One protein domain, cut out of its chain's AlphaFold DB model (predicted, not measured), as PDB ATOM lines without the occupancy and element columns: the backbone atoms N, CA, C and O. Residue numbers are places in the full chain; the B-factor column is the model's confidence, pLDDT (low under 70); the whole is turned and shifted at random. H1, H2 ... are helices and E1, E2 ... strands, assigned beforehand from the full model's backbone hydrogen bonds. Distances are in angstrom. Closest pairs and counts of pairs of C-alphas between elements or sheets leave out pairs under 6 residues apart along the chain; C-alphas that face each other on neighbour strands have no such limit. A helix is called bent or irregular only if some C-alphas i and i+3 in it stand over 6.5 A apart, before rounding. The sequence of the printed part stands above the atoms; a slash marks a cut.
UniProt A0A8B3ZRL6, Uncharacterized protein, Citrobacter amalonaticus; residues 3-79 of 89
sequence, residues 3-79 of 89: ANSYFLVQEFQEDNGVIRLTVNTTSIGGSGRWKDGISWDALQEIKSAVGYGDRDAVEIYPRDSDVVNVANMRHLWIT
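What this domain is: This is residues 3 to 79 of the 89 residues of an uncharacterized protein of Citrobacter amalonaticus (UniProt A0A8B3ZRL6). A small, twisted sheet of three strands has one helix, H1, packed slantwise over one face, while two long loops reach away from this core. One loop, residues 26 to 39, runs out past the end of E2 and folds back to H1; the other, residues 53 to 72, swings out beyond E3, where residues 62 to 70 stick out. The printed part has 77 residues, with named elements in the order E1, E2, H1, E3; the sheet order is E1, E2, E3, antiparallel throughout. The class is mixed, helices and strands, though under half of the residues are in named elements. The whole is only just compact, close to loose, with a radius of gyration of the C-alphas of 13.3 A, and flat, spanning 42 by 34 by 18 A.

Where its parts are: Find C-alpha 7 at (108.576, 164.436, 161.095); from there strand E1, residues 7 to 13, runs 19.7 A. After a tight link of 5 residues, E2, residues 19 to 25, comes back over 19.7 A. Helix H1, residues 40 to 52, begins at C-alpha 40, (101.363, 171.002, 151.907), and spans 15.1 A; it is irregular, with C-alphas 49 and 52 7.5 A apart. Strand E3, residues 73 to 78, covers 16.1 A and ends at C-alpha 78, (91.058, 168.312, 162.095).

How they stand to each other: Look first at the hairpin of E1 and E2, whose directions stand at 162 degrees; N 10 and O 22 are within hydrogen-bond range at 3.0 A. E2, the inner strand, has E3 as its other antiparallel neighbour, at 156 degrees, with N 21 and O 76 at 2.8 A. The sheet is twisted, its C-alphas lying up to 4.2 A off the best plane. H1 is on this sheet at a height of 9.1 A, in two layers, a helix on one face of a sheet. It lies over E2, E3 and, only just, E1, with 3 C-alphas falling there, and runs slantwise to the strands, at 50 degrees to E2 on the local plane. The closest C-alphas of H1 and E3 are those of Tyr 52 and Ile 78, 7.6 A apart. In H1, 7 of 9 O i to N i+4 pairs are within hydrogen-bond range. Residues 57 to 58 pair antiparallel with residues 77 to 78 of E3.

The domain as a whole: The two C-alphas farthest apart are those of Asn 16 and Ser 31, 42.8 A. The printed part has no cut; the links E2 to H1, 14 residues, and H1 to E3, 20 residues, are long. Residues 62 to 70 stand free. Look for low confidence, pLDDT under 70, at residues 27 to 36 and 70 to 71; the mean of the printed part is 85.2.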
ATOM      1  N   ALA A   3     105.701 159.306 164.466       73.00
ATOM      2  CA  ALA A   3     106.976 159.844 164.025       73.00
ATOM      3  C   ALA A   3     107.527 159.027 162.860       73.00
ATOM      4  O   ALA A   3     107.365 157.806 162.812       73.00
ATOM      5  N   ASN A   4     108.229 159.701 161.958       76.06
ATOM      6  CA  ASN A   4     109.090 159.072 160.968       76.06
ATOM      7  C   ASN A   4     110.465 159.766 160.956       76.06
ATOM      8  O   ASN A   4     110.740 160.659 161.762       76.06
ATOM      9  N   SER A   5     111.350 159.369 160.039       71.94
ATOM     10  CA  SER A   5     112.703 159.940 159.939       71.94
ATOM     11  C   SER A   5     112.743 161.438 159.598       71.94
ATOM     12  O   SER A   5     113.820 162.026 159.631       71.94
ATOM     13  N   TYR A   6     111.605 162.048 159.254       75.69
ATOM     14  CA  TYR A   6     111.502 163.438 158.809       75.69
ATOM     15  C   TYR A   6     110.598 164.304 159.689       75.69
ATOM     16  O   TYR A   6     110.839 165.510 159.771       75.69
ATOM     17  N   PHE A   7     109.600 163.715 160.353       85.56
ATOM     18  CA  PHE A   7     108.576 164.436 161.095       85.56
ATOM     19  C   PHE A   7     108.248 163.797 162.444       85.56
ATOM     20  O   PHE A   7     108.180 162.576 162.582       85.56
ATOM     21  N   LEU A   8     107.977 164.658 163.424       89.94
ATOM     22  CA  LEU A   8     107.371 164.321 164.704       89.94
ATOM     23  C   LEU A   8     105.972 164.934 164.733       89.94
ATOM     24  O   LEU A   8     105.821 166.142 164.543       89.94
ATOM     25  N   VAL A   9     104.969 164.096 164.985       93.44
ATOM     26  CA  VAL A   9     103.561 164.481 165.016       93.44
ATOM     27  C   VAL A   9     102.980 164.190 166.391       93.44
ATOM     28  O   VAL A   9     102.968 163.052 166.886       93.44
ATOM     29  N   GLN A  10     102.484 165.249 167.018       94.81
ATOM     30  CA  GLN A  10     101.785 165.191 168.292       94.81
ATOM     31  C   GLN A  10     100.315 165.518 168.074       94.81
ATOM     32  O   GLN A  10      99.988 166.484 167.392       94.81
ATOM     33  N   GLU A  11      99.451 164.707 168.665       96.62
ATOM     34  CA  GLU A  11      98.002 164.853 168.601       96.62
ATOM     35  C   GLU A  11      97.495 165.386 169.939       96.62
ATOM     36  O   GLU A  11      97.931 164.926 170.998       96.62
ATOM     37  N   PHE A  12      96.575 166.342 169.873       96.94
ATOM     38  CA  PHE A  12      95.893 166.921 171.017       96.94
ATOM     39  C   PHE A  12      94.389 166.902 170.761       96.94
ATOM     40  O   PHE A  12      93.933 167.296 169.688       96.94
ATOM     41  N   GLN A  13      93.636 166.447 171.756       97.12
ATOM     42  CA  GLN A  13      92.183 166.547 171.764       97.12
ATOM     43  C   GLN A  13      91.826 167.951 172.259       97.12
ATOM     44  O   GLN A  13      92.165 168.306 173.387       97.12
ATOM     45  N   GLU A  14      91.216 168.749 171.391       96.50
ATOM     46  CA  GLU A  14      90.740 170.097 171.697       96.50
ATOM     47  C   GLU A  14      89.228 170.063 171.976       96.50
ATOM     48  O   GLU A  14      88.556 169.034 171.828       96.50
ATOM     49  N   ASP A  15      88.666 171.206 172.363       94.69
ATOM     50  CA  ASP A  15      87.229 171.328 172.591       94.69
ATOM     51  C   ASP A  15      86.404 171.015 171.327       94.69
ATOM     52  O   ASP A  15      86.848 171.173 170.186       94.69
ATOM     53  N   ASN A  16      85.149 170.604 171.535       94.81
ATOM     54  CA  ASN A  16      84.169 170.326 170.476       94.81
ATOM     55  C   ASN A  16      84.584 169.226 169.479       94.81
ATOM     56  O   ASN A  16      84.146 169.238 168.331       94.81
ATOM     57  N   GLY A  17      85.422 168.271 169.896       94.19
ATOM     58  CA  GLY A  17      85.841 167.145 169.047       94.19
ATOM     59  C   GLY A  17      86.821 167.534 167.934       94.19
ATOM     60  O   GLY A  17      87.051 166.755 167.000       94.19
ATOM     61  N   VAL A  18      87.390 168.739 168.020       97.38
ATOM     62  CA  VAL A  18      88.496 169.170 167.170       97.38
ATOM     63  C   VAL A  18      89.766 168.461 167.626       97.38
ATOM     64  O   VAL A  18      90.025 168.310 168.816       97.38
ATOM     65  N   ILE A  19      90.578 168.031 166.667       97.94
ATOM     66  CA  ILE A  19      91.873 167.411 166.952       97.94
ATOM     67  C   ILE A  19      92.952 168.320 166.396       97.94
ATOM     68  O   ILE A  19      92.921 168.662 165.216       97.94
ATOM     69  N   ARG A  20      93.923 168.709 167.220       97.56
ATOM     70  CA  ARG A  20      95.082 169.472 166.759       97.56
ATOM     71  C   ARG A  20      96.271 168.545 166.564       97.56
ATOM     72  O   ARG A  20      96.761 167.933 167.510       97.56
ATOM     73  N   LEU A  21      96.783 168.500 165.341       96.81
ATOM     74  CA  LEU A  21      98.090 167.936 165.034       96.81
ATOM     75  C   LEU A  21      99.135 169.044 165.086       96.81
ATOM     76  O   LEU A  21      98.978 170.085 164.451       96.81
ATOM     77  N   THR A  22     100.215 168.804 165.816       94.19
ATOM     78  CA  THR A  22     101.435 169.613 165.768       94.19
ATOM     79  C   THR A  22     102.492 168.834 165.008       94.19
ATOM     80  O   THR A  22     102.833 167.723 165.415       94.19
ATOM     81  N   VAL A  23     102.992 169.404 163.912       92.50
ATOM     82  CA  VAL A  23     103.975 168.774 163.027       92.50
ATOM     83  C   VAL A  23     105.288 169.539 163.103       92.50
ATOM     84  O   VAL A  23     105.344 170.734 162.808       92.50
ATOM     85  N   ASN A  24     106.343 168.817 163.467       88.75
ATOM     86  CA  ASN A  24     107.712 169.308 163.554       88.75
ATOM     87  C   ASN A  24     108.618 168.521 162.621       88.75
ATOM     88  O   ASN A  24     108.440 167.314 162.473       88.75
ATOM     89  N   THR A  25     109.621 169.170 162.033       83.06
ATOM     90  CA  THR A  25     110.690 168.449 161.340       83.06
ATOM     91  C   THR A  25     111.640 167.824 162.366       83.06
ATOM     92  O   THR A  25     111.995 168.445 163.364       83.06
ATOM     93  N   THR A  26     112.049 166.575 162.149       72.06
ATOM     94  CA  THR A  26     113.016 165.867 163.017       72.06
ATOM     95  C   THR A  26     114.443 165.932 162.481       72.06
ATOM     96  O   THR A  26     115.378 165.529 163.170       72.06
ATOM     97  N   SER A  27     114.634 166.449 161.263       59.88
ATOM     98  CA  SER A  27     115.937 166.482 160.597       59.88
ATOM     99  C   SER A  27     116.648 167.829 160.763       59.88
ATOM    100  O   SER A  27     116.204 168.864 160.268       59.88
ATOM    101  N   ILE A  28     117.819 167.792 161.404       54.12
ATOM    102  CA  ILE A  28     118.857 168.816 161.246       54.12
ATOM    103  C   ILE A  28     119.429 168.603 159.840       54.12
ATOM    104  O   ILE A  28     119.958 167.532 159.545       54.12
ATOM    105  N   GLY A  29     119.284 169.570 158.930       52.41
ATOM    106  CA  GLY A  29     119.858 169.427 157.592       52.41
ATOM    107  C   GLY A  29     121.384 169.315 157.658       52.41
ATOM    108  O   GLY A  29     122.025 169.914 158.520       52.41
ATOM    109  N   GLY A  30     121.984 168.563 156.728       45.41
ATOM    110  CA  GLY A  30     123.428 168.273 156.688       45.41
ATOM    111  C   GLY A  30     124.362 169.488 156.545       45.41
ATOM    112  O   GLY A  30     125.574 169.327 156.564       45.41
ATOM    113  N   SER A  31     123.817 170.701 156.422       50.50
ATOM    114  CA  SER A  31     124.534 171.983 156.432       50.50
ATOM    115  C   SER A  31     124.433 172.738 157.769       50.50
ATOM    116  O   SER A  31     124.833 173.897 157.848       50.50
ATOM    117  N   GLY A  32     123.835 172.133 158.804       44.66
ATOM    118  CA  GLY A  32     123.463 172.826 160.043       44.66
ATOM    119  C   GLY A  32     122.264 173.772 159.883       44.66
ATOM    120  O   GLY A  32     121.896 174.462 160.829       44.66
ATOM    121  N   ARG A  33     121.636 173.807 158.697       44.84
ATOM    122  CA  ARG A  33     120.380 174.520 158.439       44.84
ATOM    123  C   ARG A  33     119.226 173.531 158.345       44.84
ATOM    124  O   ARG A  33     119.334 172.515 157.662       44.84
ATOM    125  N   TRP A  34     118.121 173.845 159.011       50.81
ATOM    126  CA  TRP A  34     116.848 173.146 158.842       50.81
ATOM    127  C   TRP A  34     116.459 173.143 157.358       50.81
ATOM    128  O   TRP A  34     116.587 174.167 156.686       50.81
ATOM    129  N   LYS A  35     116.041 171.988 156.827       51.94
ATOM    130  CA  LYS A  35     115.519 171.899 155.457       51.94
ATOM    131  C   LYS A  35     114.230 172.728 155.424       51.94
ATOM    132  O   LYS A  35     113.336 172.471 156.227       51.94
ATOM    133  N   ASP A  36     114.192 173.761 154.587       55.75
ATOM    134  CA  ASP A  36     113.128 174.769 154.625       55.75
ATOM    135  C   ASP A  36     111.745 174.153 154.363       55.75
ATOM    136  O   ASP A  36     111.505 173.562 153.311       55.75
ATOM    137  N   GLY A  37     110.843 174.350 155.330       72.88
ATOM    138  CA  GLY A  37     109.398 174.141 155.228       72.88
ATOM    139  C   GLY A  37     108.891 172.696 155.343       72.88
ATOM    140  O   GLY A  37     109.454 171.748 154.804       72.88
ATOM    141  N   ILE A  38     107.745 172.536 156.010       84.06
ATOM    142  CA  ILE A  38     106.886 171.350 155.887       84.06
ATOM    143  C   ILE A  38     105.893 171.660 154.759       84.06
ATOM    144  O   ILE A  38     105.085 172.584 154.887       84.06
ATOM    145  N   SER A  39     105.978 170.936 153.639       87.50
ATOM    146  CA  SER A  39     105.138 171.196 152.464       87.50
ATOM    147  C   SER A  39     103.674 170.818 152.700       87.50
ATOM    148  O   SER A  39     103.350 170.007 153.568       87.50
ATOM    149  N   TRP A  40     102.777 171.379 151.887       90.44
ATOM    150  CA  TRP A  40     101.363 171.002 151.907       90.44
ATOM    151  C   TRP A  40     101.156 169.511 151.596       90.44
ATOM    152  O   TRP A  40     100.389 168.852 152.294       90.44
ATOM    153  N   ASP A  41     101.892 168.958 150.625       91.81
ATOM    154  CA  ASP A  41     101.822 167.528 150.291       91.81
ATOM    155  C   ASP A  41     102.224 166.652 151.484       91.81
ATOM    156  O   ASP A  41     101.534 165.686 151.807       91.81
ATOM    157  N   ALA A  42     103.287 167.032 152.206       90.88
ATOM    158  CA  ALA A  42     103.705 166.329 153.416       90.88
ATOM    159  C   ALA A  42     102.628 166.399 154.510       90.88
ATOM    160  O   ALA A  42     102.381 165.411 155.196       90.88
ATOM    161  N   LEU A  43     101.946 167.540 154.661       93.69
ATOM    162  CA  LEU A  43     100.829 167.675 155.599       93.69
ATOM    163  C   LEU A  43      99.647 166.763 155.225       93.69
ATOM    164  O   LEU A  43      99.053 166.166 156.122       93.69
ATOM    165  N   GLN A  44      99.325 166.607 153.935       95.50
ATOM    166  CA  GLN A  44      98.283 165.672 153.483       95.50
ATOM    167  C   GLN A  44      98.661 164.209 153.727       95.50
ATOM    168  O   GLN A  44      97.829 163.428 154.202       95.50
ATOM    169  N   GLU A  45      99.911 163.841 153.434       94.25
ATOM    170  CA  GLU A  45     100.427 162.497 153.688       94.25
ATOM    171  C   GLU A  45     100.375 162.178 155.184       94.25
ATOM    172  O   GLU A  45      99.823 161.151 155.574       94.25
ATOM    173  N   ILE A  46     100.853 163.097 156.030       94.31
ATOM    174  CA  ILE A  46     100.816 162.959 157.489       94.31
ATOM    175  C   ILE A  46      99.382 162.807 157.985       94.31
ATOM    176  O   ILE A  46      99.105 161.849 158.700       94.31
ATOM    177  N   LYS A  47      98.466 163.704 157.590       96.31
ATOM    178  CA  LYS A  47      97.045 163.647 157.976       96.31
ATOM    179  C   LYS A  47      96.450 162.269 157.671       96.31
ATOM    180  O   LYS A  47      95.758 161.690 158.507       96.31
ATOM    181  N   SER A  48      96.750 161.738 156.489       96.69
ATOM    182  CA  SER A  48      96.284 160.419 156.062       96.69
ATOM    183  C   SER A  48      96.937 159.291 156.864       96.69
ATOM    184  O   SER A  48      96.237 158.403 157.344       96.69
ATOM    185  N   ALA A  49      98.255 159.350 157.070       94.81
ATOM    186  CA  ALA A  49      99.026 158.338 157.792       94.81
ATOM    187  C   ALA A  49      98.635 158.216 159.271       94.81
ATOM    188  O   ALA A  49      98.723 157.127 159.836       94.81
ATOM    189  N   VAL A  50      98.184 159.310 159.893       95.19
ATOM    190  CA  VAL A  50      97.691 159.304 161.280       95.19
ATOM    191  C   VAL A  50      96.191 159.000 161.396       95.19
ATOM    192  O   VAL A  50      95.646 159.062 162.490       95.19
ATOM    193  N   GLY A  51      95.527 158.632 160.293       96.12
ATOM    194  CA  GLY A  51      94.154 158.118 160.309       96.12
ATOM    195  C   GLY A  51      93.050 159.151 160.074       96.12
ATOM    196  O   GLY A  51      91.891 158.834 160.310       96.12
ATOM    197  N   TYR A  52      93.373 160.355 159.592       97.19
ATOM    198  CA  TYR A  52      92.394 161.418 159.308       97.19
ATOM    199  C   TYR A  52      92.307 161.771 157.818       97.19
ATOM    200  O   TYR A  52      91.985 162.903 157.451       97.19
ATOM    201  N   GLY A  53      92.633 160.822 156.935       96.75
ATOM    202  CA  GLY A  53      92.618 161.030 155.482       96.75
ATOM    203  C   GLY A  53      91.255 161.481 154.945       96.75
ATOM    204  O   GLY A  53      91.198 162.302 154.030       96.75
ATOM    205  N   ASP A  54      90.180 161.009 155.571       96.25
ATOM    206  CA  ASP A  54      88.773 161.262 155.251       96.25
ATOM    207  C   ASP A  54      88.183 162.517 155.918       96.25
ATOM    208  O   ASP A  54      87.048 162.888 155.620       96.25
ATOM    209  N   ARG A  55      88.938 163.194 156.792       97.38
ATOM    210  CA  ARG A  55      88.481 164.396 157.505       97.38
ATOM    211  C   ARG A  55      89.070 165.671 156.919       97.38
ATOM    212  O   ARG A  55      90.210 165.704 156.437       97.38
ATOM    213  N   ASP A  56      88.296 166.745 157.008       97.56
ATOM    214  CA  ASP A  56      88.765 168.086 156.680       97.56
ATOM    215  C   ASP A  56      89.759 168.575 157.745       97.56
ATOM    216  O   ASP A  56      89.681 168.227 158.927       97.56
ATOM    217  N   ALA A  57      90.725 169.381 157.310       97.38
ATOM    218  CA  ALA A  57      91.730 169.978 158.174       97.38
ATOM    219  C   ALA A  57      91.996 171.421 157.744       97.38
ATOM    220  O   ALA A  57      92.077 171.707 156.549       97.38
ATOM    221  N   VAL A  58      92.172 172.314 158.715       95.94
ATOM    222  CA  VAL A  58      92.543 173.715 158.474       95.94
ATOM    223  C   VAL A  58      93.821 174.074 159.192       95.94
ATOM    224  O   VAL A  58      94.150 173.513 160.233       95.94
ATOM    225  N   GLU A  59      94.516 175.055 158.638       93.88
ATOM    226  CA  GLU A  59      95.567 175.773 159.330       93.88
ATOM    227  C   GLU A  59      95.058 177.168 159.689       93.88
ATOM    228  O   GLU A  59      94.462 177.854 158.856       93.88
ATOM    229  N   ILE A  60      95.276 177.574 160.936       90.88
ATOM    230  CA  ILE A  60      94.826 178.862 161.451       90.88
ATOM    231  C   ILE A  60      95.973 179.861 161.357       90.88
ATOM    232  O   ILE A  60      97.042 179.657 161.931       90.88
ATOM    233  N   TYR A  61      95.708 180.970 160.675       90.62
ATOM    234  CA  TYR A  61      96.549 182.159 160.688       90.62
ATOM    235  C   TYR A  61      95.956 183.108 161.736       90.62
ATOM    236  O   TYR A  61      94.866 183.642 161.506       90.62
ATOM    237  N   PRO A  62      96.579 183.236 162.922       90.44
ATOM    238  CA  PRO A  62      96.014 184.020 164.013       90.44
ATOM    239  C   PRO A  62      95.982 185.511 163.659       90.44
ATOM    240  O   PRO A  62      96.685 185.967 162.758       90.44
ATOM    241  N   ARG A  63      95.179 186.283 164.400       94.69
ATOM    242  CA  ARG A  63      95.238 187.751 164.340       94.69
ATOM    243  C   ARG A  63      96.640 188.214 164.716       94.69
ATOM    244  O   ARG A  63      97.264 187.593 165.569       94.69
ATOM    245  N   ASP A  64      97.073 189.349 164.179       94.00
ATOM    246  CA  ASP A  64      98.415 189.894 164.426       94.00
ATOM    247  C   ASP A  64      98.757 190.031 165.920       94.00
ATOM    248  O   ASP A  64      99.887 189.765 166.321       94.00
ATOM    249  N   SER A  65      97.775 190.376 166.764       95.19
ATOM    250  CA  SER A  65      97.941 190.467 168.224       95.19
ATOM    251  C   SER A  65      98.240 189.134 168.909       95.19
ATOM    252  O   SER A  65      98.788 189.115 170.008       95.19
ATOM    253  N   ASP A  66      97.855 188.036 168.267       90.12
ATOM    254  CA  ASP A  66      97.899 186.676 168.792       90.12
ATOM    255  C   ASP A  66      99.041 185.871 168.126       90.12
ATOM    256  O   ASP A  66      99.208 184.678 168.392       90.12
ATOM    257  N   VAL A  67      99.841 186.503 167.251       88.25
ATOM    258  CA  VAL A  67     100.983 185.870 166.577       88.25
ATOM    259  C   VAL A  67     102.103 185.608 167.579       88.25
ATOM    260  O   VAL A  67     102.714 186.524 168.128       88.25
ATOM    261  N   VAL A  68     102.444 184.332 167.745       80.06
ATOM    262  CA  VAL A  68     103.602 183.882 168.521       80.06
ATOM    263  C   VAL A  68     104.514 183.070 167.602       80.06
ATOM    264  O   VAL A  68     104.164 181.971 167.182       80.06
ATOM    265  N   ASN A  69     105.693 183.608 167.273       72.06
ATOM    266  CA  ASN A  69     106.658 182.962 166.377       72.06
ATOM    267  C   ASN A  69     107.820 182.354 167.174       72.06
ATOM    268  O   ASN A  69     108.850 182.998 167.368       72.06
ATOM    269  N   VAL A  70     107.631 181.134 167.684       64.19
ATOM    270  CA  VAL A  70     108.610 180.480 168.577       64.19
ATOM    271  C   VAL A  70     109.245 179.211 168.007       64.19
ATOM    272  O   VAL A  70     110.236 178.745 168.560       64.19
ATOM    273  N   ALA A  71     108.731 178.656 166.906       65.56
ATOM    274  CA  ALA A  71     109.313 177.479 166.259       65.56
ATOM    275  C   ALA A  71     108.789 177.286 164.825       65.56
ATOM    276  O   ALA A  71     107.678 177.698 164.497       65.56
ATOM    277  N   ASN A  72     109.580 176.607 163.987       73.88
ATOM    278  CA  ASN A  72     109.203 176.199 162.629       73.88
ATOM    279  C   ASN A  72     108.295 174.955 162.672       73.88
ATOM    280  O   ASN A  72     108.698 173.861 162.276       73.88
ATOM    281  N   MET A  73     107.095 175.120 163.233       85.44
ATOM    282  CA  MET A  73     106.078 174.070 163.348       85.44
ATOM    283  C   MET A  73     104.862 174.418 162.496       85.44
ATOM    284  O   MET A  73     104.535 175.591 162.304       85.44
ATOM    285  N   ARG A  74     104.143 173.394 162.042       91.06
ATOM    286  CA  ARG A  74     102.834 173.549 161.392       91.06
ATOM    287  C   ARG A  74     101.762 172.911 162.257       91.06
ATOM    288  O   ARG A  74     102.012 171.902 162.919       91.06
ATOM    289  N   HIS A  75     100.570 173.491 162.227       93.69
ATOM    290  CA  HIS A  75      99.433 173.004 162.994       93.69
ATOM    291  C   HIS A  75      98.265 172.714 162.059       93.69
ATOM    292  O   HIS A  75      97.897 173.556 161.242       93.69
ATOM    293  N   LEU A  76      97.679 171.529 162.201       96.75
ATOM    294  CA  LEU A  76      96.435 171.167 161.531       96.75
ATOM    295  C   LEU A  76      95.351 170.989 162.583       96.75
ATOM    296  O   LEU A  76      95.532 170.224 163.526       96.75
ATOM    297  N   TRP A  77      94.218 171.652 162.393       97.50
ATOM    298  CA  TRP A  77      93.003 171.414 163.160       97.50
ATOM    299  C   TRP A  77      92.078 170.549 162.317       97.50
ATOM    300  O   TRP A  77      91.528 171.009 161.316       97.50
ATOM    301  N   ILE A  78      91.951 169.286 162.707       98.00
ATOM    302  CA  ILE A  78      91.058 168.312 162.095       98.00
ATOM    303  C   ILE A  78      89.651 168.566 162.630       98.00
ATOM    304  O   ILE A  78      89.423 168.523 163.844       98.00
ATOM    305  N   THR A  79      88.700 168.828 161.738       97.50
ATOM    306  CA  THR A  79      87.321 169.140 162.127       97.50
ATOM    307  C   THR A  79      86.501 167.858 162.291       97.50
ATOM    308  O   THR A  79      86.753 166.870 161.594       97.50
TER     309      THR A  79